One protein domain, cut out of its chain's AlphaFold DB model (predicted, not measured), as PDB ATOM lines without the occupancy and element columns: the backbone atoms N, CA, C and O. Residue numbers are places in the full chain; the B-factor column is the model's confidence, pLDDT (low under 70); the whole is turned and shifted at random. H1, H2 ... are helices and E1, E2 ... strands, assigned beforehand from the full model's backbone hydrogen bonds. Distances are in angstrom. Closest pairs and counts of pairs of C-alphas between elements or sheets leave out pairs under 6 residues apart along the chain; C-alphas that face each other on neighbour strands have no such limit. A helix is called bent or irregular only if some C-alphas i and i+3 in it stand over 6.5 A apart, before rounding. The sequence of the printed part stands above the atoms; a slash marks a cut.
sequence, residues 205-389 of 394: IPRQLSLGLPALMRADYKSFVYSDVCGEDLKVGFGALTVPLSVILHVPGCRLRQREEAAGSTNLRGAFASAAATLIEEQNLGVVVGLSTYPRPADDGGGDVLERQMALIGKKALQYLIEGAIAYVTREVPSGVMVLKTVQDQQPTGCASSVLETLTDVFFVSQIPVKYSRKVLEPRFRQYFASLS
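AT A GLANCE: This is residues 205 to 389 of the 394 residues of the protein "DHHA2 domain-containing protein" of Neospora caninum (strain Liverpool) (UniProt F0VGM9). A strongly twisted sheet of six strands has helices on both faces, making three layers: H2 and H5 cover one face, H6 and H7 the other, and the sheet curls round H6. The hairpins E1-E2 and E3-E4, with long strands, and the hairpin E5-E6, with two strands of 4 residues each and a long link of 21 residues between them, make the sheet. The printed part has 185 residues, with seven named helices that hold 65 of them and six named strands that hold 49, in the order H1 H2 E1 E2 H3 H4 H5 E3 E4 H6 E5 E6 H7 along the chain; the mixed sheet runs E1 E2 E3 E4 E6 E5, and the class is mixed, helices and strands. It is compact, with a radius of gyration of the C-alphas of 16.3 A and spans of 50 by 45 by 26 A.

HOW THE PARTS SIT: H1, residues 205 to 210, is not on the sheet. H2, residues 213 to 219, stands up from the sheet over E2, residues 232 to 241; their closest C-alphas, of Met 217 and Gly 239, are 5.0 A apart. E1, residues 221 to 229, forms an antiparallel hairpin with E2 (N 224 to O 236, 2.9 A). H3, residues 245 to 248, only grazes the sheet; it touches H4, residues 255 to 259, closest at C-alphas 247 and 257, 6.1 A. H5, residues 268 to 282, touches H2, closest at C-alphas 214 and 275, 4.8 A, at a steep tilt of 55 degrees, the same way. E3, residues 287 to 297, is parallel to E2 (N 239 to O 289, 2.9 A); E2, H3 H4 H5, E3 is a strand-helix-strand unit, parallel neighbours joined through helices. E4, residues 304 to 314, forms a hairpin with E3 (N 290 to O 311, 2.8 A). H6, residues 316 to 330, is irregular: C-alphas 317 and 320 are 7.9 A apart. E5, residues 337 to 340, and E6, residues 362 to 365, form a hairpin (N 338 to O 364, 2.8 A); E6 is also antiparallel to E4 (N 312 to O 363, 2.9 A). E4, H6, E5 is a split unit, with E6 between its strands and a right-handed crossover. H7, residues 374 to 386, runs along E2 at 20 degrees on the local plane; H6 touches it with residues 325 to 329 alone, closest at C-alphas 325 and 384, 6.3 A. Every O i to N i+4 pair is within hydrogen-bond range in H1 and H5, against 2 of 3 in H2, 9 of 11 in H6, 7 of 9 in H7 and 0 of 1 in H4, where 2 of 2 O i to N i+3 pairs are; H3 is too short.

IN THESE COORDINATES: H1 begins at C-alpha 205 (43.470, 65.491, 236.375). E3 spans 32.0 A and E4 32.8 A; H5 spans 20.8 A. H7 ends at C-alpha 386 (37.060, 56.241, 271.198).

THE WHOLE: The farthest C-alphas, of Gly 231 and Gly 301, are 51.6 A apart. The printed part has no cut; the E5 to E6 link is long. Confidence is under 70 at residues 252 to 266, 302, 332 to 335 and 343 to 354.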
ATOM      1  N   ILE A 205      44.831  65.985 236.149       89.25
ATOM      2  CA  ILE A 205      43.470  65.491 236.375       89.25
ATOM      3  C   ILE A 205      43.001  64.545 235.256       89.25
ATOM      4  O   ILE A 205      42.615  63.424 235.600       89.25
ATOM      5  N   PRO A 206      43.070  64.895 233.952       88.81
ATOM      6  CA  PRO A 206      42.698  63.970 232.881       88.81
ATOM      7  C   PRO A 206      43.449  62.641 232.948       88.81
ATOM      8  O   PRO A 206      42.843  61.569 232.859       88.81
ATOM      9  N   ARG A 207      44.770  62.689 233.161       90.00
ATOM     10  CA  ARG A 207      45.588  61.478 233.258       90.00
ATOM     11  C   ARG A 207      45.222  60.640 234.477       90.00
ATOM     12  O   ARG A 207      45.118  59.423 234.355       90.00
ATOM     13  N   GLN A 208      45.013  61.257 235.637       90.81
ATOM     14  CA  GLN A 208      44.617  60.550 236.853       90.81
ATOM     15  C   GLN A 208      43.228  59.920 236.690       90.81
ATOM     16  O   GLN A 208      43.058  58.737 236.976       90.81
ATOM     17  N   LEU A 209      42.250  60.655 236.153       89.75
ATOM     18  CA  LEU A 209      40.907  60.133 235.886       89.75
ATOM     19  C   LEU A 209      40.909  58.976 234.877       89.75
ATOM     20  O   LEU A 209      40.104  58.058 235.021       89.75
ATOM     21  N   SER A 210      41.846  58.958 233.920       89.56
ATOM     22  CA  SER A 210      41.991  57.850 232.962       89.56
ATOM     23  C   SER A 210      42.361  56.505 233.605       89.56
ATOM     24  O   SER A 210      42.108  55.460 233.010       89.56
ATOM     25  N   LEU A 211      42.900  56.507 234.835       89.56
ATOM     26  CA  LEU A 211      43.151  55.285 235.614       89.56
ATOM     27  C   LEU A 211      41.851  54.638 236.124       89.56
ATOM     28  O   LEU A 211      41.838  53.456 236.463       89.56
ATOM     29  N   GLY A 212      40.766  55.413 236.199       90.62
ATOM     30  CA  GLY A 212      39.498  55.016 236.800       90.62
ATOM     31  C   GLY A 212      39.455  55.230 238.317       90.62
ATOM     32  O   GLY A 212      40.437  55.048 239.041       90.62
ATOM     33  N   LEU A 213      38.272  55.589 238.828       91.38
ATOM     34  CA  LEU A 213      38.057  55.848 240.257       91.38
ATOM     35  C   LEU A 213      38.372  54.652 241.174       91.38
ATOM     36  O   LEU A 213      38.964  54.889 242.228       91.38
ATOM     37  N   PRO A 214      38.089  53.385 240.803       91.94
ATOM     38  CA  PRO A 214      38.513  52.241 241.607       91.94
ATOM     39  C   PRO A 214      40.029  52.188 241.840       91.94
ATOM     40  O   PRO A 214      40.461  51.876 242.951       91.94
ATOM     41  N   ALA A 215      40.834  52.501 240.821       92.19
ATOM     42  CA  ALA A 215      42.288  52.530 240.941       92.19
ATOM     43  C   ALA A 215      42.748  53.749 241.750       92.19
ATOM     44  O   ALA A 215      43.548  53.604 242.671       92.19
ATOM     45  N   LEU A 216      42.185  54.933 241.479       91.62
ATOM     46  CA  LEU A 216      42.515  56.159 242.214       91.62
ATOM     47  C   LEU A 216      42.245  56.045 243.718       91.62
ATOM     48  O   LEU A 216      43.066  56.480 244.518       91.62
ATOM     49  N   MET A 217      41.128  55.429 244.117       92.38
ATOM     50  CA  MET A 217      40.800  55.230 245.534       92.38
ATOM     51  C   MET A 217      41.763  54.273 246.247       92.38
ATOM     52  O   MET A 217      41.897  54.365 247.467       92.38
ATOM     53  N   ARG A 218      42.427  53.376 245.505       92.69
ATOM     54  CA  ARG A 218      43.379  52.386 246.033       92.69
ATOM     55  C   ARG A 218      44.845  52.823 245.929       92.69
ATOM     56  O   ARG A 218      45.674  52.267 246.637       92.69
ATOM     57  N   ALA A 219      45.164  53.808 245.088       90.00
ATOM     58  CA  ALA A 219      46.543  54.190 244.761       90.00
ATOM     59  C   ALA A 219      47.378  54.630 245.981       90.00
ATOM     60  O   ALA A 219      48.558  54.306 246.060       90.00
ATOM     61  N   ASP A 220      46.767  55.337 246.935       91.06
ATOM     62  CA  ASP A 220      47.349  55.652 248.248       91.06
ATOM     63  C   ASP A 220      46.284  55.424 249.328       91.06
ATOM     64  O   ASP A 220      45.704  56.353 249.908       91.06
ATOM     65  N   TYR A 221      45.979  54.147 249.542       93.12
ATOM     66  CA  TYR A 221      44.962  53.676 250.469       93.12
ATOM     67  C   TYR A 221      45.572  53.137 251.763       93.12
ATOM     68  O   TYR A 221      46.586  52.446 251.744       93.12
ATOM     69  N   LYS A 222      44.927  53.426 252.895       91.12
ATOM     70  CA  LYS A 222      45.181  52.761 254.182       91.12
ATOM     71  C   LYS A 222      43.855  52.459 254.867       91.12
ATOM     72  O   LYS A 222      42.909  53.233 254.729       91.12
ATOM     73  N   SER A 223      43.791  51.373 255.629       92.06
ATOM     74  CA  SER A 223      42.619  51.036 256.441       92.06
ATOM     75  C   SER A 223      42.979  50.971 257.916       92.06
ATOM     76  O   SER A 223      44.083  50.559 258.263       92.06
ATOM     77  N   PHE A 224      42.049  51.386 258.768       89.94
ATOM     78  CA  PHE A 224      42.231  51.418 260.213       89.94
ATOM     79  C   PHE A 224      41.036  50.768 260.891       89.94
ATOM     80  O   PHE A 224      39.897  50.935 260.450       89.94
ATOM     81  N   VAL A 225      41.308  50.034 261.966       90.50
ATOM     82  CA  VAL A 225      40.284  49.481 262.851       90.50
ATOM     83  C   VAL A 225      40.191  50.368 264.090       90.50
ATOM     84  O   VAL A 225      41.208  50.711 264.707       90.50
ATOM     85  N   TYR A 226      38.967  50.761 264.422       90.88
ATOM     86  CA  TYR A 226      38.601  51.449 265.651       90.88
ATOM     87  C   TYR A 226      37.786  50.482 266.497       90.88
ATOM     88  O   TYR A 226      36.714  50.057 266.074       90.88
ATOM     89  N   SER A 227      38.310  50.116 267.661       89.69
ATOM     90  CA  SER A 227      37.665  49.129 268.522       89.69
ATOM     91  C   SER A 227      36.632  49.738 269.452       89.69
ATOM     92  O   SER A 227      36.747  50.903 269.834       89.69
ATOM     93  N   ASP A 228      35.653  48.912 269.822       89.25
ATOM     94  CA  ASP A 228      34.567  49.255 270.741       89.25
ATOM     95  C   ASP A 228      33.831  50.545 270.340       89.25
ATOM     96  O   ASP A 228      33.528  51.397 271.165       89.25
ATOM     97  N   VAL A 229      33.541  50.728 269.054       90.75
ATOM     98  CA  VAL A 229      32.682  51.818 268.586       90.75
ATOM     99  C   VAL A 229      31.241  51.359 268.742       90.75
ATOM    100  O   VAL A 229      30.759  50.519 267.987       90.75
ATOM    101  N   CYS A 230      30.554  51.872 269.764       87.88
ATOM    102  CA  CYS A 230      29.211  51.421 270.145       87.88
ATOM    103  C   CYS A 230      29.107  49.910 270.475       87.88
ATOM    104  O   CYS A 230      28.008  49.351 270.450       87.88
ATOM    105  N   GLY A 231      30.210  49.264 270.864       87.50
ATOM    106  CA  GLY A 231      30.263  47.830 271.175       87.50
ATOM    107  C   GLY A 231      30.783  46.930 270.050       87.50
ATOM    108  O   GLY A 231      30.822  45.718 270.245       87.50
ATOM    109  N   GLU A 232      31.175  47.482 268.898       90.81
ATOM    110  CA  GLU A 232      31.697  46.716 267.757       90.81
ATOM    111  C   GLU A 232      32.989  47.329 267.192       90.81
ATOM    112  O   GLU A 232      33.276  48.511 267.387       90.81
ATOM    113  N   ASP A 233      33.776  46.532 266.468       92.19
ATOM    114  CA  ASP A 233      34.926  47.039 265.717       92.19
ATOM    115  C   ASP A 233      34.457  47.731 264.427       92.19
ATOM    116  O   ASP A 233      33.803  47.134 263.569       92.19
ATOM    117  N   LEU A 234      34.851  48.991 264.245       94.69
ATOM    118  CA  LEU A 234      34.588  49.764 263.037       94.69
ATOM    119  C   LEU A 234      35.852  49.866 262.180       94.69
ATOM    120  O   LEU A 234      36.831  50.508 262.564       94.69
ATOM    121  N   LYS A 235      35.815  49.300 260.970       94.88
ATOM    122  CA  LYS A 235      36.895  49.447 259.985       94.88
ATOM    123  C   LYS A 235      36.621  50.614 259.032       94.88
ATOM    124  O   LYS A 235      35.559  50.677 258.414       94.88
ATOM    125  N   VAL A 236      37.581  51.522 258.880       96.00
ATOM    126  CA  VAL A 236      37.477  52.698 257.999       96.00
ATOM    127  C   VAL A 236      38.639  52.730 257.018       96.00
ATOM    128  O   VAL A 236      39.798  52.586 257.405       96.00
ATOM    129  N   GLY A 237      38.324  52.941 255.744       95.69
ATOM    130  CA  GLY A 237      39.304  53.114 254.677       95.69
ATOM    131  C   GLY A 237      39.565  54.588 254.367       95.69
ATOM    132  O   GLY A 237      38.628  55.373 254.280       95.69
ATOM    133  N   PHE A 238      40.823  54.962 254.147       95.94
ATOM    134  CA  PHE A 238      41.247  56.301 253.738       95.94
ATOM    135  C   PHE A 238      41.978  56.232 252.399       95.94
ATOM    136  O   PHE A 238      43.108  55.744 252.345       95.94
ATOM    137  N   GLY A 239      41.367  56.773 251.346       94.81
ATOM    138  CA  GLY A 239      41.995  56.952 250.037       94.81
ATOM    139  C   GLY A 239      42.484  58.387 249.856       94.81
ATOM    140  O   GLY A 239      41.686  59.327 249.902       94.81
ATOM    141  N   ALA A 240      43.787  58.576 249.645       92.50
ATOM    142  CA  ALA A 240      44.333  59.873 249.264       92.50
ATOM    143  C   ALA A 240      44.239  60.055 247.742       92.50
ATOM    144  O   ALA A 240      44.849  59.322 246.970       92.50
ATOM    145  N   LEU A 241      43.459  61.046 247.316       92.88
ATOM    146  CA  LEU A 241      43.178  61.334 245.915       92.88
ATOM    147  C   LEU A 241      44.026  62.519 245.443       92.88
ATOM    148  O   LEU A 241      44.236  63.499 246.163       92.88
ATOM    149  N   THR A 242      44.491  62.453 244.206       90.19
ATOM    150  CA  THR A 242      45.250  63.536 243.559       90.19
ATOM    151  C   THR A 242      44.399  64.371 242.604       90.19
ATOM    152  O   THR A 242      44.872  65.357 242.049       90.19
ATOM    153  N   VAL A 243      43.127  63.998 242.454       91.62
ATOM    154  CA  VAL A 243      42.104  64.732 241.706       91.62
ATOM    155  C   VAL A 243      41.195  65.460 242.700       91.62
ATOM    156  O   VAL A 243      40.813  64.850 243.705       91.62
ATOM    157  N   PRO A 244      40.814  66.727 242.451       92.19
ATOM    158  CA  PRO A 244      39.852  67.434 243.288       92.19
ATOM    159  C   PRO A 244      38.532  66.664 243.415       92.19
ATOM    160  O   PRO A 244      37.888  66.332 242.419       92.19
ATOM    161  N   LEU A 245      38.072  66.432 244.644       93.06
ATOM    162  CA  LEU A 245      36.769  65.804 244.890       93.06
ATOM    163  C   LEU A 245      35.612  66.620 244.308       93.06
ATOM    164  O   LEU A 245      34.632  66.050 243.854       93.06
ATOM    165  N   SER A 246      35.730  67.945 244.268       90.31
ATOM    166  CA  SER A 246      34.748  68.822 243.620       90.31
ATOM    167  C   SER A 246      34.556  68.547 242.122       90.31
ATOM    168  O   SER A 246      33.435  68.698 241.631       90.31
ATOM    169  N   VAL A 247      35.608  68.094 241.423       89.19
ATOM    170  CA  VAL A 247      35.542  67.630 240.026       89.19
ATOM    171  C   VAL A 247      34.816  66.285 239.973       89.19
ATOM    172  O   VAL A 247      33.796  66.171 239.302       89.19
ATOM    173  N   ILE A 248      35.264  65.301 240.763       90.69
ATOM    174  CA  ILE A 248      34.675  63.946 240.804       90.69
ATOM    175  C   ILE A 248      33.182  63.983 241.170       90.69
ATOM    176  O   ILE A 248      32.357  63.294 240.574       90.69
ATOM    177  N   LEU A 249      32.822  64.787 242.168       90.44
ATOM    178  CA  LEU A 249      31.478  64.857 242.731       90.44
ATOM    179  C   LEU A 249      30.591  65.886 242.018       90.44
ATOM    180  O   LEU A 249      29.427  66.032 242.398       90.44
ATOM    181  N   HIS A 250      31.090  66.588 240.997       85.31
ATOM    182  CA  HIS A 250      30.369  67.642 240.276       85.31
ATOM    183  C   HIS A 250      29.715  68.671 241.215       85.31
ATOM    184  O   HIS A 250      28.505  68.919 241.145       85.31
ATOM    185  N   VAL A 251      30.491  69.248 242.136       81.12
ATOM    186  CA  VAL A 251      29.965  70.207 243.123       81.12
ATOM    187  C   VAL A 251      29.687  71.557 242.441       81.12
ATOM    188  O   VAL A 251      30.603  72.133 241.844       81.12
ATOM    189  N   PRO A 252      28.444  72.082 242.478       69.19
ATOM    190  CA  PRO A 252      28.115  73.377 241.880       69.19
ATOM    191  C   PRO A 252      28.935  74.524 242.490       69.19
ATOM    192  O   PRO A 252      29.223  74.518 243.683       69.19
ATOM    193  N   GLY A 253      29.306  75.519 241.677       66.25
ATOM    194  CA  GLY A 253      30.018  76.719 242.145       66.25
ATOM    195  C   GLY A 253      31.522  76.548 242.409       66.25
ATOM    196  O   GLY A 253      32.193  77.526 242.727       66.25
ATOM    197  N   CYS A 254      32.087  75.347 242.239       67.56
ATOM    198  CA  CYS A 254      33.533  75.138 242.332       67.56
ATOM    199  C   CYS A 254      34.250  75.579 241.041       67.56
ATOM    200  O   CYS A 254      33.996  75.044 239.962       67.56
ATOM    201  N   ARG A 255      35.183  76.540 241.161       60.53
ATOM    202  CA  ARG A 255      35.881  77.212 240.038       60.53
ATOM    203  C   ARG A 255      36.642  76.269 239.094       60.53
ATOM    204  O   ARG A 255      36.757  76.565 237.910       60.53
ATOM    205  N   LEU A 256      37.128  75.128 239.591       63.06
ATOM    206  CA  LEU A 256      37.894  74.150 238.800       63.06
ATOM    207  C   LEU A 256      37.070  73.504 237.678       63.06
ATOM    208  O   LEU A 256      37.617  73.133 236.643       63.06
ATOM    209  N   ARG A 257      35.745  73.452 237.841       52.50
ATOM    210  CA  ARG A 257      34.817  72.836 236.889       52.50
ATOM    211  C   ARG A 257      34.799  73.533 235.522       52.50
ATOM    212  O   ARG A 257      34.618  72.877 234.504       52.50
ATOM    213  N   GLN A 258      35.049  74.844 235.481       49.50
ATOM    214  CA  GLN A 258      34.957  75.630 234.243       49.50
ATOM    215  C   GLN A 258      36.054  75.306 233.215       49.50
ATOM    216  O   GLN A 258      35.915  75.680 232.055       49.50
ATOM    217  N   ARG A 259      37.135  74.612 233.604       50.69
ATOM    218  CA  ARG A 259      38.211  74.222 232.675       50.69
ATOM    219  C   ARG A 259      38.032  72.839 232.043       50.69
ATOM    220  O   ARG A 259      38.662  72.585 231.023       50.69
ATOM    221  N   GLU A 260      37.197  71.967 232.606       54.88
ATOM    222  CA  GLU A 260      37.197  70.532 232.263       54.88
ATOM    223  C   GLU A 260      35.892  70.005 231.654       54.88
ATOM    224  O   GLU A 260      35.880  68.893 231.133       54.88
ATOM    225  N   GLU A 261      34.822  70.808 231.589       51.12
ATOM    226  CA  GLU A 261      33.581  70.444 230.871       51.12
ATOM    227  C   GLU A 261      33.788  70.194 229.355       51.12
ATOM    228  O   GLU A 261      32.878  69.735 228.671       51.12
ATOM    229  N   ALA A 262      35.002  70.404 228.832       43.44
ATOM    230  CA  ALA A 262      35.411  70.004 227.486       43.44
ATOM    231  C   ALA A 262      35.742  68.497 227.336       43.44
ATOM    232  O   ALA A 262      35.890  68.024 226.210       43.44
ATOM    233  N   ALA A 263      35.853  67.729 228.429       44.19
ATOM    234  CA  ALA A 263      36.330  66.341 228.423       44.19
ATOM    235  C   ALA A 263      35.246  65.316 228.814       44.19
ATOM    236  O   ALA A 263      35.424  64.559 229.756       44.19
ATOM    237  N   GLY A 264      34.139  65.263 228.068       50.34
ATOM    238  CA  GLY A 264      33.210  64.122 228.069       50.34
ATOM    239  C   GLY A 264      32.371  63.929 229.345       50.34
ATOM    240  O   GLY A 264      32.865  63.717 230.444       50.34
ATOM    241  N   SER A 265      31.047  63.932 229.186       50.75
ATOM    242  CA  SER A 265      30.065  63.695 230.255       50.75
ATOM    243  C   SER A 265      30.090  62.242 230.769       50.75
ATOM    244  O   SER A 265      29.210  61.442 230.451       50.75
ATOM    245  N   THR A 266      31.078  61.874 231.583       65.94
ATOM    246  CA  THR A 266      31.038  60.652 232.405       65.94
ATOM    247  C   THR A 266      30.430  60.952 233.774       65.94
ATOM    248  O   THR A 266      30.806  61.929 234.418       65.94
ATOM    249  N   ASN A 267      29.509  60.107 234.257       81.19
ATOM    250  CA  ASN A 267      28.928  60.204 235.604       81.19
ATOM    251  C   ASN A 267      29.970  59.845 236.690       81.19
ATOM    252  O   ASN A 267      29.911  58.785 237.315       81.19
ATOM    253  N   LEU A 268      30.948  60.731 236.911       87.75
ATOM    254  CA  LEU A 268      32.038  60.538 237.873       87.75
ATOM    255  C   LEU A 268      31.532  60.386 239.312       87.75
ATOM    256  O   LEU A 268      32.098  59.613 240.081       87.75
ATOM    257  N   ARG A 269      30.424  61.050 239.669       88.56
ATOM    258  CA  ARG A 269      29.823  60.925 241.005       88.56
ATOM    259  C   ARG A 269      29.279  59.515 241.237       88.56
ATOM    260  O   ARG A 269      29.556  58.925 242.280       88.56
ATOM    261  N   GLY A 270      28.532  58.968 240.277       87.19
ATOM    262  CA  GLY A 270      28.051  57.585 240.338       87.19
ATOM    263  C   GLY A 270      29.209  56.585 240.364       87.19
ATOM    264  O   GLY A 270      29.220  55.668 241.183       87.19
ATOM    265  N   ALA A 271      30.238  56.812 239.544       89.12
ATOM    266  CA  ALA A 271      31.435  55.975 239.529       89.12
ATOM    267  C   ALA A 271      32.230  56.035 240.852       89.12
ATOM    268  O   ALA A 271      32.776  55.017 241.273       89.12
ATOM    269  N   PHE A 272      32.255  57.179 241.548       92.44
ATOM    270  CA  PHE A 272      32.853  57.307 242.883       92.44
ATOM    271  C   PHE A 272      32.104  56.458 243.911       92.44
ATOM    272  O   PHE A 272      32.722  55.685 244.639       92.44
ATOM    273  N   ALA A 273      30.773  56.561 243.940       92.44
ATOM    274  CA  ALA A 273      29.951  55.776 244.855       92.44
ATOM    275  C   ALA A 273      30.061  54.271 244.575       92.44
ATOM    276  O   ALA A 273      30.200  53.484 245.508       92.44
ATOM    277  N   SER A 274      30.080  53.873 243.299       91.56
ATOM    278  CA  SER A 274      30.298  52.478 242.903       91.56
ATOM    279  C   SER A 274      31.672  51.970 243.338       91.56
ATOM    280  O   SER A 274      31.765  50.880 243.893       91.56
ATOM    281  N   ALA A 275      32.736  52.753 243.133       93.12
ATOM    282  CA  ALA A 275      34.082  52.380 243.562       93.12
ATOM    283  C   ALA A 275      34.184  52.251 245.091       93.12
ATOM    284  O   ALA A 275      34.824  51.323 245.590       93.12
ATOM    285  N   ALA A 276      33.520  53.142 245.832       94.50
ATOM    286  CA  ALA A 276      33.438  53.069 247.284       94.50
ATOM    287  C   ALA A 276      32.659  51.838 247.765       94.50
ATOM    288  O   ALA A 276      33.107  51.184 248.699       94.50
ATOM    289  N   ALA A 277      31.536  51.496 247.121       93.81
ATOM    290  CA  ALA A 277      30.745  50.306 247.438       93.81
ATOM    291  C   ALA A 277      31.572  49.025 247.293       93.81
ATOM    292  O   ALA A 277      31.682  48.250 248.240       93.81
ATOM    293  N   THR A 278      32.250  48.871 246.152       92.69
ATOM    294  CA  THR A 278      33.154  47.743 245.912       92.69
ATOM    295  C   THR A 278      34.251  47.669 246.972       92.69
ATOM    296  O   THR A 278      34.519  46.600 247.510       92.69
ATOM    297  N   LEU A 279      34.865  48.803 247.326       93.38
ATOM    298  CA  LEU A 279      35.912  48.832 248.348       93.38
ATOM    299  C   LEU A 279      35.371  48.486 249.746       93.38
ATOM    300  O   LEU A 279      36.048  47.796 250.505       93.38
ATOM    301  N   ILE A 280      34.158  48.938 250.083       94.31
ATOM    302  CA  ILE A 280      33.463  48.606 251.334       94.31
ATOM    303  C   ILE A 280      33.238  47.100 251.450       94.31
ATOM    304  O   ILE A 280      33.504  46.536 252.511       94.31
ATOM    305  N   GLU A 281      32.778  46.456 250.380       92.94
ATOM    306  CA  GLU A 281      32.556  45.011 250.344       92.94
ATOM    307  C   GLU A 281      33.873  44.234 250.436       92.94
ATOM    308  O   GLU A 281      34.051  43.437 251.356       92.94
ATOM    309  N   GLU A 282      34.820  44.503 249.532       91.06
ATOM    310  CA  GLU A 282      36.089  43.769 249.436       91.06
ATOM    311  C   GLU A 282      36.918  43.843 250.720       91.06
ATOM    312  O   GLU A 282      37.586  42.880 251.093       91.06
ATOM    313  N   GLN A 283      36.903  44.996 251.391       90.50
ATOM    314  CA  GLN A 283      37.731  45.252 252.569       90.50
ATOM    315  C   GLN A 283      36.951  45.154 253.884       90.50
ATOM    316  O   GLN A 283      37.537  45.409 254.942       90.50
ATOM    317  N   ASN A 284      35.664  44.784 253.828       92.62
ATOM    318  CA  ASN A 284      34.728  44.770 254.953       92.62
ATOM    319  C   ASN A 284      34.773  46.077 255.770       92.62
ATOM    320  O   ASN A 284      35.017  46.081 256.978       92.62
ATOM    321  N   LEU A 285      34.605  47.212 255.093       94.94
ATOM    322  CA  LEU A 285      34.634  48.532 255.726       94.94
ATOM    323  C   LEU A 285      33.241  48.928 256.222       94.94
ATOM    324  O   LEU A 285      32.214  48.505 255.692       94.94
ATOM    325  N   GLY A 286      33.193  49.791 257.229       95.38
ATOM    326  CA  GLY A 286      31.997  50.559 257.565       95.38
ATOM    327  C   GLY A 286      31.921  51.876 256.793       95.38
ATOM    328  O   GLY A 286      30.838  52.286 256.371       95.38
ATOM    329  N   VAL A 287      33.071  52.528 256.592       96.94
ATOM    330  CA  VAL A 287      33.178  53.877 256.015       96.94
ATOM    331  C   VAL A 287      34.403  53.978 255.106       96.94
ATOM    332  O   VAL A 287      35.459  53.414 255.400       96.94
ATOM    333  N   VAL A 288      34.275  54.745 254.024       97.19
ATOM    334  CA  VAL A 288      35.372  55.178 253.158       97.19
ATOM    335  C   VAL A 288      35.485  56.699 253.204       97.19
ATOM    336  O   VAL A 288      34.504  57.420 253.019       97.19
ATOM    337  N   VAL A 289      36.705  57.180 253.420       96.94
ATOM    338  CA  VAL A 289      37.083  58.591 253.426       96.94
ATOM    339  C   VAL A 289      37.965  58.867 252.210       96.94
ATOM    340  O   VAL A 289      39.078  58.352 252.102       96.94
ATOM    341  N   GLY A 290      37.483  59.700 251.293       96.06
ATOM    342  CA  GLY A 290      38.284  60.284 250.224       96.06
ATOM    343  C   GLY A 290      38.920  61.588 250.697       96.06
ATOM    344  O   GLY A 290      38.216  62.488 251.148       96.06
ATOM    345  N   LEU A 291      40.241  61.709 250.582       94.94
ATOM    346  CA  LEU A 291      40.989  62.924 250.906       94.94
ATOM    347  C   LEU A 291      41.720  63.415 249.664       94.94
ATOM    348  O   LEU A 291      42.788  62.897 249.346       94.94
ATOM    349  N   SER A 292      41.192  64.426 248.974       93.94
ATOM    350  CA  SER A 292      41.899  64.991 247.823       93.94
ATOM    351  C   SER A 292      42.851  66.097 248.244       93.94
ATOM    352  O   SER A 292      42.453  66.983 248.995       93.94
ATOM    353  N   THR A 293      44.083  66.084 247.739       90.88
ATOM    354  CA  THR A 293      45.025  67.214 247.829       90.88
ATOM    355  C   THR A 293      45.454  67.591 246.421       90.88
ATOM    356  O   THR A 293      45.882  66.712 245.679       90.88
ATOM    357  N   TYR A 294      45.346  68.866 246.056       88.62
ATOM    358  CA  TYR A 294      45.658  69.346 244.707       88.62
ATOM    359  C   TYR A 294      46.186  70.789 244.746       88.62
ATOM    360  O   TYR A 294      45.836  71.538 245.661       88.62
ATOM    361  N   PRO A 295      47.032  71.192 243.785       87.44
ATOM    362  CA  PRO A 295      47.419  72.584 243.599       87.44
ATOM    363  C   PRO A 295      46.293  73.380 242.926       87.44
ATOM    364  O   PRO A 295      45.633  72.895 242.005       87.44
ATOM    365  N   ARG A 296      46.094  74.621 243.366       84.56
ATOM    366  CA  ARG A 296      45.217  75.618 242.750       84.56
ATOM    367  C   ARG A 296      46.005  76.916 242.557       84.56
ATOM    368  O   ARG A 296      46.677  77.323 243.499       84.56
ATOM    369  N   PRO A 297      45.856  77.629 241.431       80.19
ATOM    370  CA  PRO A 297      46.414  78.971 241.290       80.19
ATOM    371  C   PRO A 297      45.931  79.898 242.412       80.19
ATOM    372  O   PRO A 297      44.727  79.942 242.697       80.19
ATOM    373  N   ALA A 298      46.850  80.628 243.040       79.69
ATOM    374  CA  ALA A 298      46.531  81.607 244.072       79.69
ATOM    375  C   ALA A 298      45.658  82.743 243.515       79.69
ATOM    376  O   ALA A 298      45.766  83.119 242.346       79.69
ATOM    377  N   ASP A 299      44.782  83.302 244.356       76.81
ATOM    378  CA  ASP A 299      43.861  84.371 243.939       76.81
ATOM    379  C   ASP A 299      44.574  85.704 243.655       76.81
ATOM    380  O   ASP A 299      44.063  86.528 242.902       76.81
ATOM    381  N   ASP A 300      45.763  85.903 244.222       80.00
ATOM    382  CA  ASP A 300      46.624  87.075 244.030       80.00
ATOM    383  C   ASP A 300      47.605  86.922 242.850       80.00
ATOM    384  O   ASP A 300      48.445  87.791 242.620       80.00
ATOM    385  N   GLY A 301      47.514  85.820 242.094       72.44
ATOM    386  CA  GLY A 301      48.466  85.482 241.032       72.44
ATOM    387  C   GLY A 301      49.806  84.934 241.544       72.44
ATOM    388  O   GLY A 301      50.701  84.664 240.740       72.44
ATOM    389  N   GLY A 302      49.953  84.740 242.857       62.34
ATOM    390  CA  GLY A 302      51.132  84.172 243.499       62.34
ATOM    391  C   GLY A 302      51.206  82.651 243.374       62.34
ATOM    392  O   GLY A 302      50.928  81.939 244.329       62.34
ATOM    393  N   GLY A 303      51.626  82.136 242.216       77.56
ATOM    394  CA  GLY A 303      51.902  80.703 242.029       77.56
ATOM    395  C   GLY A 303      50.728  79.772 242.376       77.56
ATOM    396  O   GLY A 303      49.566  80.175 242.332       77.56
ATOM    397  N   ASP A 304      51.035  78.513 242.699       80.00
ATOM    398  CA  ASP A 304      50.039  77.520 243.116       80.00
ATOM    399  C   ASP A 304      50.016  77.367 244.645       80.00
ATOM    400  O   ASP A 304      51.054  77.207 245.289       80.00
ATOM    401  N   VAL A 305      48.814  77.332 245.219       82.81
ATOM    402  CA  VAL A 305      48.540  77.008 246.623       82.81
ATOM    403  C   VAL A 305      47.934  75.615 246.695       82.81
ATOM    404  O   VAL A 305      47.090  75.244 245.883       82.81
ATOM    405  N   LEU A 306      48.334  74.822 247.685       85.25
ATOM    406  CA  LEU A 306      47.687  73.537 247.925       85.25
ATOM    407  C   LEU A 306      46.310  73.734 248.559       85.25
ATOM    408  O   LEU A 306      46.143  74.504 249.502       85.25
ATOM    409  N   GLU A 307      45.344  72.957 248.093       88.12
ATOM    410  CA  GLU A 307      44.030  72.818 248.703       88.12
ATOM    411  C   GLU A 307      43.758  71.364 249.063       88.12
ATOM    412  O   GLU A 307      44.373  70.426 248.540       88.12
ATOM    413  N   ARG A 308      42.829  71.178 250.001       90.88
ATOM    414  CA  ARG A 308      42.418  69.860 250.462       90.88
ATOM    415  C   ARG A 308      40.906  69.808 250.639       90.88
ATOM    416  O   ARG A 308      40.318  70.700 251.246       90.88
ATOM    417  N   GLN A 309      40.304  68.737 250.133       93.25
ATOM    418  CA  GLN A 309      38.876  68.439 250.265       93.25
ATOM    419  C   GLN A 309      38.710  67.051 250.872       93.25
ATOM    420  O   GLN A 309      39.622  66.218 250.810       93.25
ATOM    421  N   MET A 310      37.543  66.802 251.451       95.00
ATOM    422  CA  MET A 310      37.222  65.524 252.071       95.00
ATOM    423  C   MET A 310      35.819  65.077 251.666       95.00
ATOM    424  O   MET A 310      34.906  65.893 251.581       95.00
ATOM    425  N   ALA A 311      35.654  63.781 251.419       95.38
ATOM    426  CA  ALA A 311      34.363  63.160 251.161       95.38
ATOM    427  C   ALA A 311      34.234  61.865 251.960       95.38
ATOM    428  O   ALA A 311      35.199  61.108 252.053       95.38
ATOM    429  N   LEU A 312      33.062  61.609 252.535       96.69
ATOM    430  CA  LEU A 312      32.763  60.379 253.261       96.69
ATOM    431  C   LEU A 312      31.539  59.698 252.660       96.69
ATOM    432  O   LEU A 312      30.550  60.353 252.329       96.69
ATOM    433  N   ILE A 313      31.614  58.376 252.568       96.12
ATOM    434  CA  ILE A 313      30.508  57.492 252.209       96.12
ATOM    435  C   ILE A 313      30.651  56.207 253.026       96.12
ATOM    436  O   ILE A 313      31.757  55.702 253.214       96.12
ATOM    437  N   GLY A 314      29.552  55.678 253.548       96.44
ATOM    438  CA  GLY A 314      29.586  54.454 254.343       96.44
ATOM    439  C   GLY A 314      28.240  53.757 254.378       96.44
ATOM    440  O   GLY A 314      27.316  54.144 253.670       96.44
ATOM    441  N   LYS A 315      28.121  52.715 255.200       95.44
ATOM    442  CA  LYS A 315      26.855  51.992 255.395       95.44
ATOM    443  C   LYS A 315      25.813  52.913 256.045       95.44
ATOM    444  O   LYS A 315      26.132  53.602 257.011       95.44
ATOM    445  N   LYS A 316      24.554  52.880 255.587       95.00
ATOM    446  CA  LYS A 316      23.439  53.691 256.131       95.00
ATOM    447  C   LYS A 316      23.263  53.533 257.637       95.00
ATOM    448  O   LYS A 316      23.017  54.514 258.328       95.00
ATOM    449  N   ALA A 317      23.449  52.317 258.149       94.06
ATOM    450  CA  ALA A 317      23.383  52.036 259.581       94.06
ATOM    451  C   ALA A 317      24.392  52.857 260.411       94.06
ATOM    452  O   ALA A 317      24.176  53.053 261.598       94.06
ATOM    453  N   LEU A 318      25.463  53.366 259.793       95.19
ATOM    454  CA  LEU A 318      26.524  54.144 260.435       95.19
ATOM    455  C   LEU A 318      26.410  55.652 260.151       95.19
ATOM    456  O   LEU A 318      27.337  56.398 260.461       95.19
ATOM    457  N   GLN A 319      25.306  56.126 259.561       94.94
ATOM    458  CA  GLN A 319      25.155  57.531 259.157       94.94
ATOM    459  C   GLN A 319      25.408  58.512 260.311       94.94
ATOM    460  O   GLN A 319      26.166  59.466 260.146       94.94
ATOM    461  N   TYR A 320      24.846  58.247 261.492       93.56
ATOM    462  CA  TYR A 320      25.018  59.103 262.672       93.56
ATOM    463  C   TYR A 320      26.487  59.192 263.131       93.56
ATOM    464  O   TYR A 320      26.935  60.247 263.582       93.56
ATOM    465  N   LEU A 321      27.260  58.107 262.971       94.69
ATOM    466  CA  LEU A 321      28.697  58.083 263.263       94.69
ATOM    467  C   LEU A 321      29.482  58.919 262.250       94.69
ATOM    468  O   LEU A 321      30.411  59.630 262.622       94.69
ATOM    469  N   ILE A 322      29.110  58.847 260.969       94.69
ATOM    470  CA  ILE A 322      29.743  59.621 259.892       94.69
ATOM    471  C   ILE A 322      29.503  61.119 260.111       94.69
ATOM    472  O   ILE A 322      30.450  61.904 260.076       94.69
ATOM    473  N   GLU A 323      28.259  61.512 260.390       92.81
ATOM    474  CA  GLU A 323      27.883  62.902 260.674       92.81
ATOM    475  C   GLU A 323      28.632  63.454 261.889       92.81
ATOM    476  O   GLU A 323      29.217  64.539 261.825       92.81
ATOM    477  N   GLY A 324      28.679  62.689 262.984       92.75
ATOM    478  CA  GLY A 324      29.403  63.097 264.180       92.75
ATOM    479  C   GLY A 324      30.919  63.166 263.972       92.75
ATOM    480  O   GLY A 324      31.544  64.107 264.463       92.75
ATOM    481  N   ALA A 325      31.507  62.253 263.189       93.00
ATOM    482  CA  ALA A 325      32.927  62.297 262.841       93.00
ATOM    483  C   ALA A 325      33.263  63.554 262.031       93.00
ATOM    484  O   ALA A 325      34.226  64.251 262.348       93.00
ATOM    485  N   ILE A 326      32.440  63.891 261.030       91.44
ATOM    486  CA  ILE A 326      32.598  65.116 260.233       91.44
ATOM    487  C   ILE A 326      32.493  66.342 261.124       91.44
ATOM    488  O   ILE A 326      33.376  67.201 261.083       91.44
ATOM    489  N   ALA A 327      31.447  66.413 261.949       89.50
ATOM    490  CA  ALA A 327      31.259  67.514 262.876       89.50
ATOM    491  C   ALA A 327      32.481  67.659 263.787       89.50
ATOM    492  O   ALA A 327      32.969  68.769 263.947       89.50
ATOM    493  N   TYR A 328      33.016  66.556 264.323       89.88
ATOM    494  CA  TYR A 328      34.191  66.545 265.195       89.88
ATOM    495  C   TYR A 328      35.458  67.065 264.501       89.88
ATOM    496  O   TYR A 328      36.128  67.951 265.030       89.88
ATOM    497  N   VAL A 329      35.786  66.564 263.306       87.62
ATOM    498  CA  VAL A 329      37.025  66.959 262.610       87.62
ATOM    499  C   VAL A 329      36.960  68.363 262.008       87.62
ATOM    500  O   VAL A 329      38.006  68.978 261.798       87.62
ATOM    501  N   THR A 330      35.754  68.881 261.766       84.62
ATOM    502  CA  THR A 330      35.528  70.231 261.229       84.62
ATOM    503  C   THR A 330      35.237  71.286 262.300       84.62
ATOM    504  O   THR A 330      35.195  72.456 261.956       84.62
ATOM    505  N   ARG A 331      35.125  70.957 263.602       80.88
ATOM    506  CA  ARG A 331      34.823  71.963 264.658       80.88
ATOM    507  C   ARG A 331      35.761  73.172 264.660       80.88
ATOM    508  O   ARG A 331      35.342  74.276 264.984       80.88
ATOM    509  N   GLU A 332      37.028  72.954 264.324       67.12
ATOM    510  CA  GLU A 332      38.073  73.987 264.304       67.12
ATOM    511  C   GLU A 332      38.188  74.706 262.946       67.12
ATOM    512  O   GLU A 332      39.042  75.574 262.772       67.12
ATOM    513  N   VAL A 333      37.363  74.329 261.967       61.78
ATOM    514  CA  VAL A 333      37.425  74.806 260.586       61.78
ATOM    515  C   VAL A 333      36.019  75.235 260.172       61.78
ATOM    516  O   VAL A 333      35.163  74.379 259.970       61.78
ATOM    517  N   PRO A 334      35.743  76.536 259.999       55.12
ATOM    518  CA  PRO A 334      34.457  76.997 259.487       55.12
ATOM    519  C   PRO A 334      34.347  76.673 257.987       55.12
ATOM    520  O   PRO A 334      34.465  77.540 257.130       55.12
ATOM    521  N   SER A 335      34.171  75.396 257.657       62.38
ATOM    522  CA  SER A 335      33.921  74.897 256.309       62.38
ATOM    523  C   SER A 335      32.463  74.473 256.191       62.38
ATOM    524  O   SER A 335      31.968  73.722 257.032       62.38
ATOM    525  N   GLY A 336      31.777  74.916 255.136       70.12
ATOM    526  CA  GLY A 336      30.430  74.443 254.827       70.12
ATOM    527  C   GLY A 336      30.456  72.969 254.418       70.12
ATOM    528  O   GLY A 336      31.079  72.618 253.412       70.12
ATOM    529  N   VAL A 337      29.786  72.117 255.197       76.81
ATOM    530  CA  VAL A 337      29.545  70.708 254.857       76.81
ATOM    531  C   VAL A 337      28.346  70.635 253.913       76.81
ATOM    532  O   VAL A 337      27.284  71.179 254.212       76.81
ATOM    533  N   MET A 338      28.505  69.960 252.778       76.25
ATOM    534  CA  MET A 338      27.438  69.710 251.808       76.25
ATOM    535  C   MET A 338      27.109  68.218 251.772       76.25
ATOM    536  O   MET A 338      28.007  67.391 251.639       76.25
ATOM    537  N   VAL A 339      25.825  67.867 251.826       77.81
ATOM    538  CA  VAL A 339      25.362  66.490 251.598       77.81
ATOM    539  C   VAL A 339      24.968  66.353 250.132       77.81
ATOM    540  O   VAL A 339      24.083  67.057 249.646       77.81
ATOM    541  N   LEU A 340      25.661  65.481 249.405       77.12
ATOM    542  CA  LEU A 340      25.475  65.262 247.976       77.12
ATOM    543  C   LEU A 340      24.781  63.926 247.757       77.12
ATOM    544  O   LEU A 340      25.327  62.875 248.093       77.12
ATOM    545  N   LYS A 341      23.603  63.973 247.131       77.19
ATOM    546  CA  LYS A 341      22.865  62.761 246.790       77.19
ATOM    547  C   LYS A 341      23.690  61.858 245.889       77.19
ATOM    548  O   LYS A 341      24.218  62.311 244.861       77.19
ATOM    549  N   THR A 342      23.751  60.586 246.255       74.81
ATOM    550  CA  THR A 342      24.322  59.553 245.398       74.81
ATOM    551  C   THR A 342      23.437  59.427 244.155       74.81
ATOM    552  O   THR A 342      22.237  59.186 244.254       74.81
ATOM    553  N   VAL A 343      24.000  59.684 242.971       63.47
ATOM    554  CA  VAL A 343      23.225  59.737 241.720       63.47
ATOM    555  C   VAL A 343      23.019  58.320 241.187       63.47
ATOM    556  O   VAL A 343      23.976  57.679 240.755       63.47
ATOM    557  N   GLN A 344      21.769  57.857 241.199       55.44
ATOM    558  CA  GLN A 344      21.306  56.631 240.542       55.44
ATOM    559  C   GLN A 344      20.912  56.917 239.079       55.44
ATOM    560  O   GLN A 344      19.771  56.691 238.687       55.44
ATOM    561  N   ASP A 345      21.810  57.457 238.254       46.78
ATOM    562  CA  ASP A 345      21.477  57.666 236.837       46.78
ATOM    563  C   ASP A 345      21.746  56.390 236.030       46.78
ATOM    564  O   ASP A 345      22.889  55.967 235.875       46.78
ATOM    565  N   GLN A 346      20.635  55.790 235.582       41.97
ATOM    566  CA  GLN A 346      20.439  54.776 234.535       41.97
ATOM    567  C   GLN A 346      21.581  53.765 234.334       41.97
ATOM    568  O   GLN A 346      22.541  53.992 233.600       41.97
ATOM    569  N   GLN A 347      21.411  52.588 234.945       39.44
ATOM    570  CA  GLN A 347      22.227  51.400 234.696       39.44
ATOM    571  C   GLN A 347      22.321  51.076 233.192       39.44
ATOM    572  O   GLN A 347      21.284  50.869 232.556       39.44
ATOM    573  N   PRO A 348      23.526  50.850 232.636       37.91
ATOM    574  CA  PRO A 348      23.684  49.773 231.680       37.91
ATOM    575  C   PRO A 348      23.439  48.475 232.455       37.91
ATOM    576  O   PRO A 348      24.099  48.187 233.452       37.91
ATOM    577  N   THR A 349      22.420  47.742 232.031       43.81
ATOM    578  CA  THR A 349      22.028  46.412 232.503       43.81
ATOM    579  C   THR A 349      23.209  45.552 232.966       43.81
ATOM    580  O   THR A 349      24.030  45.141 232.147       43.81
ATOM    581  N   GLY A 350      23.242  45.223 234.263       43.31
ATOM    582  CA  GLY A 350      24.062  44.134 234.801       43.31
ATOM    583  C   GLY A 350      24.890  44.487 236.038       43.31
ATOM    584  O   GLY A 350      25.994  45.003 235.928       43.31
ATOM    585  N   CYS A 351      24.395  44.063 237.209       41.12
ATOM    586  CA  CYS A 351      25.180  43.684 238.398       41.12
ATOM    587  C   CYS A 351      25.519  44.717 239.505       41.12
ATOM    588  O   CYS A 351      26.131  44.312 240.488       41.12
ATOM    589  N   ALA A 352      25.075  45.983 239.468       48.72
ATOM    590  CA  ALA A 352      25.428  46.978 240.513       48.72
ATOM    591  C   ALA A 352      24.254  47.507 241.383       48.72
ATOM    592  O   ALA A 352      24.282  48.651 241.828       48.72
ATOM    593  N   SER A 353      23.190  46.722 241.615       54.50
ATOM    594  CA  SER A 353      21.882  47.287 242.019       54.50
ATOM    595  C   SER A 353      21.475  47.258 243.501       54.50
ATOM    596  O   SER A 353      20.549  47.982 243.834       54.50
ATOM    597  N   SER A 354      22.080  46.468 244.394       62.81
ATOM    598  CA  SER A 354      21.580  46.349 245.787       62.81
ATOM    599  C   SER A 354      22.463  47.033 246.830       62.81
ATOM    600  O   SER A 354      21.957  47.587 247.802       62.81
ATOM    601  N   VAL A 355      23.785  47.045 246.640       70.88
ATOM    602  CA  VAL A 355      24.697  47.532 247.687       70.88
ATOM    603  C   VAL A 355      24.706  49.052 247.790       70.88
ATOM    604  O   VAL A 355      24.716  49.578 248.901       70.88
ATOM    605  N   LEU A 356      24.586  49.776 246.675       77.25
ATOM    606  CA  LEU A 356      24.480  51.240 246.690       77.25
ATOM    607  C   LEU A 356      23.282  51.738 247.513       77.25
ATOM    608  O   LEU A 356      23.370  52.784 248.151       77.25
ATOM    609  N   GLU A 357      22.185  50.979 247.564       80.12
ATOM    610  CA  GLU A 357      21.009  51.322 248.374       80.12
ATOM    611  C   GLU A 357      21.262  51.183 249.878       80.12
ATOM    612  O   GLU A 357      20.551  51.786 250.683       80.12
ATOM    613  N   THR A 358      22.286  50.424 250.269       86.38
ATOM    614  CA  THR A 358      22.708  50.261 251.665       86.38
ATOM    615  C   THR A 358      23.705  51.327 252.116       86.38
ATOM    616  O   THR A 358      24.053  51.360 253.298       86.38
ATOM    617  N   LEU A 359      24.147  52.212 251.215       92.00
ATOM    618  CA  LEU A 359      25.111  53.273 251.507       92.00
ATOM    619  C   LEU A 359      24.445  54.625 251.764       92.00
ATOM    620  O   LEU A 359      23.348  54.910 251.283       92.00
ATOM    621  N   THR A 360      25.112  55.465 252.548       93.56
ATOM    622  CA  THR A 360      24.719  56.857 252.755       93.56
ATOM    623  C   THR A 360      24.849  57.672 251.468       93.56
ATOM    624  O   THR A 360      25.523  57.278 250.513       93.56
ATOM    625  N   ASP A 361      24.268  58.870 251.482       92.62
ATOM    626  CA  ASP A 361      24.705  59.936 250.584       92.62
ATOM    627  C   ASP A 361      26.174  60.311 250.853       92.62
ATOM    628  O   ASP A 361      26.762  59.942 251.880       92.62
ATOM    629  N   VAL A 362      26.784  61.038 249.913       93.75
ATOM    630  CA  VAL A 362      28.173  61.486 250.043       93.75
ATOM    631  C   VAL A 362      28.209  62.771 250.859       93.75
ATOM    632  O   VAL A 362      27.683  63.805 250.443       93.75
ATOM    633  N   PHE A 363      28.891  62.736 251.995       94.06
ATOM    634  CA  PHE A 363      29.153  63.929 252.786       94.06
ATOM    635  C   PHE A 363      30.433  64.599 252.298       94.06
ATOM    636  O   PHE A 363      31.510  64.016 252.395       94.06
ATOM    637  N   PHE A 364      30.328  65.818 251.779       93.38
ATOM    638  CA  PHE A 364      31.432  66.561 251.185       93.38
ATOM    639  C   PHE A 364      31.815  67.779 252.027       93.38
ATOM    640  O   PHE A 364      30.973  68.595 252.402       93.38
ATOM    641  N   VAL A 365      33.113  67.932 252.269       92.19
ATOM    642  CA  VAL A 365      33.716  69.098 252.910       92.19
ATOM    643  C   VAL A 365      34.603  69.793 251.886       92.19
ATOM    644  O   VAL A 365      35.638  69.266 251.465       92.19
ATOM    645  N   SER A 366      34.165  70.984 251.482       88.19
ATOM    646  CA  SER A 366      34.744  71.764 250.382       88.19
ATOM    647  C   SER A 366      36.146  72.292 250.655       88.19
ATOM    648  O   SER A 366      36.891  72.545 249.710       88.19
ATOM    649  N   GLN A 367      36.512  72.441 251.927       87.38
ATOM    650  CA  GLN A 367      37.830  72.897 252.325       87.38
ATOM    651  C   GLN A 367      38.177  72.371 253.713       87.38
ATOM    652  O   GLN A 367      37.422  72.556 254.664       87.38
ATOM    653  N   ILE A 368      39.350  71.757 253.838       88.12
ATOM    654  CA  ILE A 368      39.985  71.468 255.125       88.12
ATOM    655  C   ILE A 368      41.428  71.992 255.110       88.12
ATOM    656  O   ILE A 368      42.038  72.063 254.039       88.12
ATOM    657  N   PRO A 369      42.013  72.367 256.264       84.44
ATOM    658  CA  PRO A 369      43.386  72.848 256.323       84.44
ATOM    659  C   PRO A 369      44.349  71.847 255.685       84.44
ATOM    660  O   PRO A 369      44.319  70.659 256.002       84.44
ATOM    661  N   VAL A 370      45.264  72.316 254.833       82.62
ATOM    662  CA  VAL A 370      46.219  71.442 254.121       82.62
ATOM    663  C   VAL A 370      47.058  70.602 255.089       82.62
ATOM    664  O   VAL A 370      47.365  69.445 254.785       82.62
ATOM    665  N   LYS A 371      47.353  71.156 256.278       79.31
ATOM    666  CA  LYS A 371      48.051  70.479 257.385       79.31
ATOM    667  C   LYS A 371      47.332  69.221 257.890       79.31
ATOM    668  O   LYS A 371      47.983  68.334 258.432       79.31
ATOM    669  N   TYR A 372      46.018  69.101 257.687       84.38
ATOM    670  CA  TYR A 372      45.233  67.915 258.034       84.38
ATOM    671  C   TYR A 372      45.406  66.817 256.978       84.38
ATOM    672  O   TYR A 372      44.489  66.448 256.244       84.38
ATOM    673  N   SER A 373      46.628  66.297 256.883       84.06
ATOM    674  CA  SER A 373      46.923  65.078 256.128       84.06
ATOM    675  C   SER A 373      46.255  63.852 256.763       84.06
ATOM    676  O   SER A 373      45.779  63.923 257.896       84.06
ATOM    677  N   ARG A 374      46.278  62.694 256.087       88.12
ATOM    678  CA  ARG A 374      45.832  61.422 256.687       88.12
ATOM    679  C   ARG A 374      46.519  61.148 258.033       88.12
ATOM    680  O   ARG A 374      45.833  60.744 258.960       88.12
ATOM    681  N   LYS A 375      47.823  61.453 258.162       79.81
ATOM    682  CA  LYS A 375      48.599  61.300 259.415       79.81
ATOM    683  C   LYS A 375      48.037  62.138 260.578       79.81
ATOM    684  O   LYS A 375      48.262  61.799 261.726       79.81
ATOM    685  N   VAL A 376      47.314  63.225 260.290       82.81
ATOM    686  CA  VAL A 376      46.711  64.114 261.303       82.81
ATOM    687  C   VAL A 376      45.215  63.848 261.481       82.81
ATOM    688  O   VAL A 376      44.701  63.941 262.592       82.81
ATOM    689  N   LEU A 377      44.504  63.517 260.401       87.88
ATOM    690  CA  LEU A 377      43.073  63.227 260.450       87.88
ATOM    691  C   LEU A 377      42.782  61.888 261.114       87.88
ATOM    692  O   LEU A 377      41.887  61.835 261.949       87.88
ATOM    693  N   GLU A 378      43.524  60.829 260.787       90.06
ATOM    694  CA  GLU A 378      43.274  59.499 261.351       90.06
ATOM    695  C   GLU A 378      43.277  59.509 262.893       90.06
ATOM    696  O   GLU A 378      42.288  59.040 263.463       90.06
ATOM    697  N   PRO A 379      44.245  60.147 263.589       87.12
ATOM    698  CA  PRO A 379      44.203  60.248 265.047       87.12
ATOM    699  C   PRO A 379      42.993  61.021 265.583       87.12
ATOM    700  O   PRO A 379      42.484  60.702 266.654       87.12
ATOM    701  N   ARG A 380      42.485  62.021 264.848       90.31
ATOM    702  CA  ARG A 380      41.264  62.749 265.237       90.31
ATOM    703  C   ARG A 380      40.012  61.888 265.081       90.31
ATOM    704  O   ARG A 380      39.158  61.908 265.962       90.31
ATOM    705  N   PHE A 381      39.919  61.105 264.004       92.69
ATOM    706  CA  PHE A 381      38.872  60.088 263.862       92.69
ATOM    707  C   PHE A 381      38.962  59.064 265.001       92.69
ATOM    708  O   PHE A 381      37.945  58.742 265.606       92.69
ATOM    709  N   ARG A 382      40.177  58.627 265.362       92.00
ATOM    710  CA  ARG A 382      40.413  57.722 266.497       92.00
ATOM    711  C   ARG A 382      39.904  58.296 267.815       92.00
ATOM    712  O   ARG A 382      39.215  57.595 268.543       92.00
ATOM    713  N   GLN A 383      40.205  59.561 268.106       91.44
ATOM    714  CA  GLN A 383      39.719  60.253 269.306       91.44
ATOM    715  C   GLN A 383      38.192  60.345 269.338       91.44
ATOM    716  O   GLN A 383      37.583  60.073 270.370       91.44
ATOM    717  N   TYR A 384      37.574  60.697 268.207       93.75
ATOM    718  CA  TYR A 384      36.122  60.737 268.096       93.75
ATOM    719  C   TYR A 384      35.505  59.362 268.365       93.75
ATOM    720  O   TYR A 384      34.663  59.236 269.249       93.75
ATOM    721  N   PHE A 385      35.949  58.320 267.665       93.81
ATOM    722  CA  PHE A 385      35.378  56.983 267.819       93.81
ATOM    723  C   PHE A 385      35.626  56.385 269.207       93.81
ATOM    724  O   PHE A 385      34.713  55.784 269.763       93.81
ATOM    725  N   ALA A 386      36.788  56.634 269.815       90.62
ATOM    726  CA  ALA A 386      37.060  56.241 271.198       90.62
ATOM    727  C   ALA A 386      36.127  56.935 272.209       90.62
ATOM    728  O   ALA A 386      35.813  56.372 273.251       90.62
ATOM    729  N   SER A 387      35.644  58.149 271.911       92.00
ATOM    730  CA  SER A 387      34.657  58.831 272.766       92.00
ATOM    731  C   SER A 387      33.254  58.214 272.701       92.00
ATOM    732  O   SER A 387      32.410  58.532 273.536       92.00
ATOM    733  N   LEU A 388      33.005  57.342 271.718       89.88
ATOM    734  CA  LEU A 388      31.754  56.597 271.548       89.88
ATOM    735  C   LEU A 388      31.827  55.176 272.112       89.88
ATOM    736  O   LEU A 388      30.842  54.434 272.038       89.88
ATOM    737  N   SER A 389      32.989  54.790 272.636       84.62
ATOM    738  CA  SER A 389      33.142  53.548 273.376       84.62
ATOM    739  C   SER A 389      32.249  53.559 274.598       84.62
ATOM    740  O   SER A 389      31.970  54.618 275.170       84.62
TER     741      SER A 389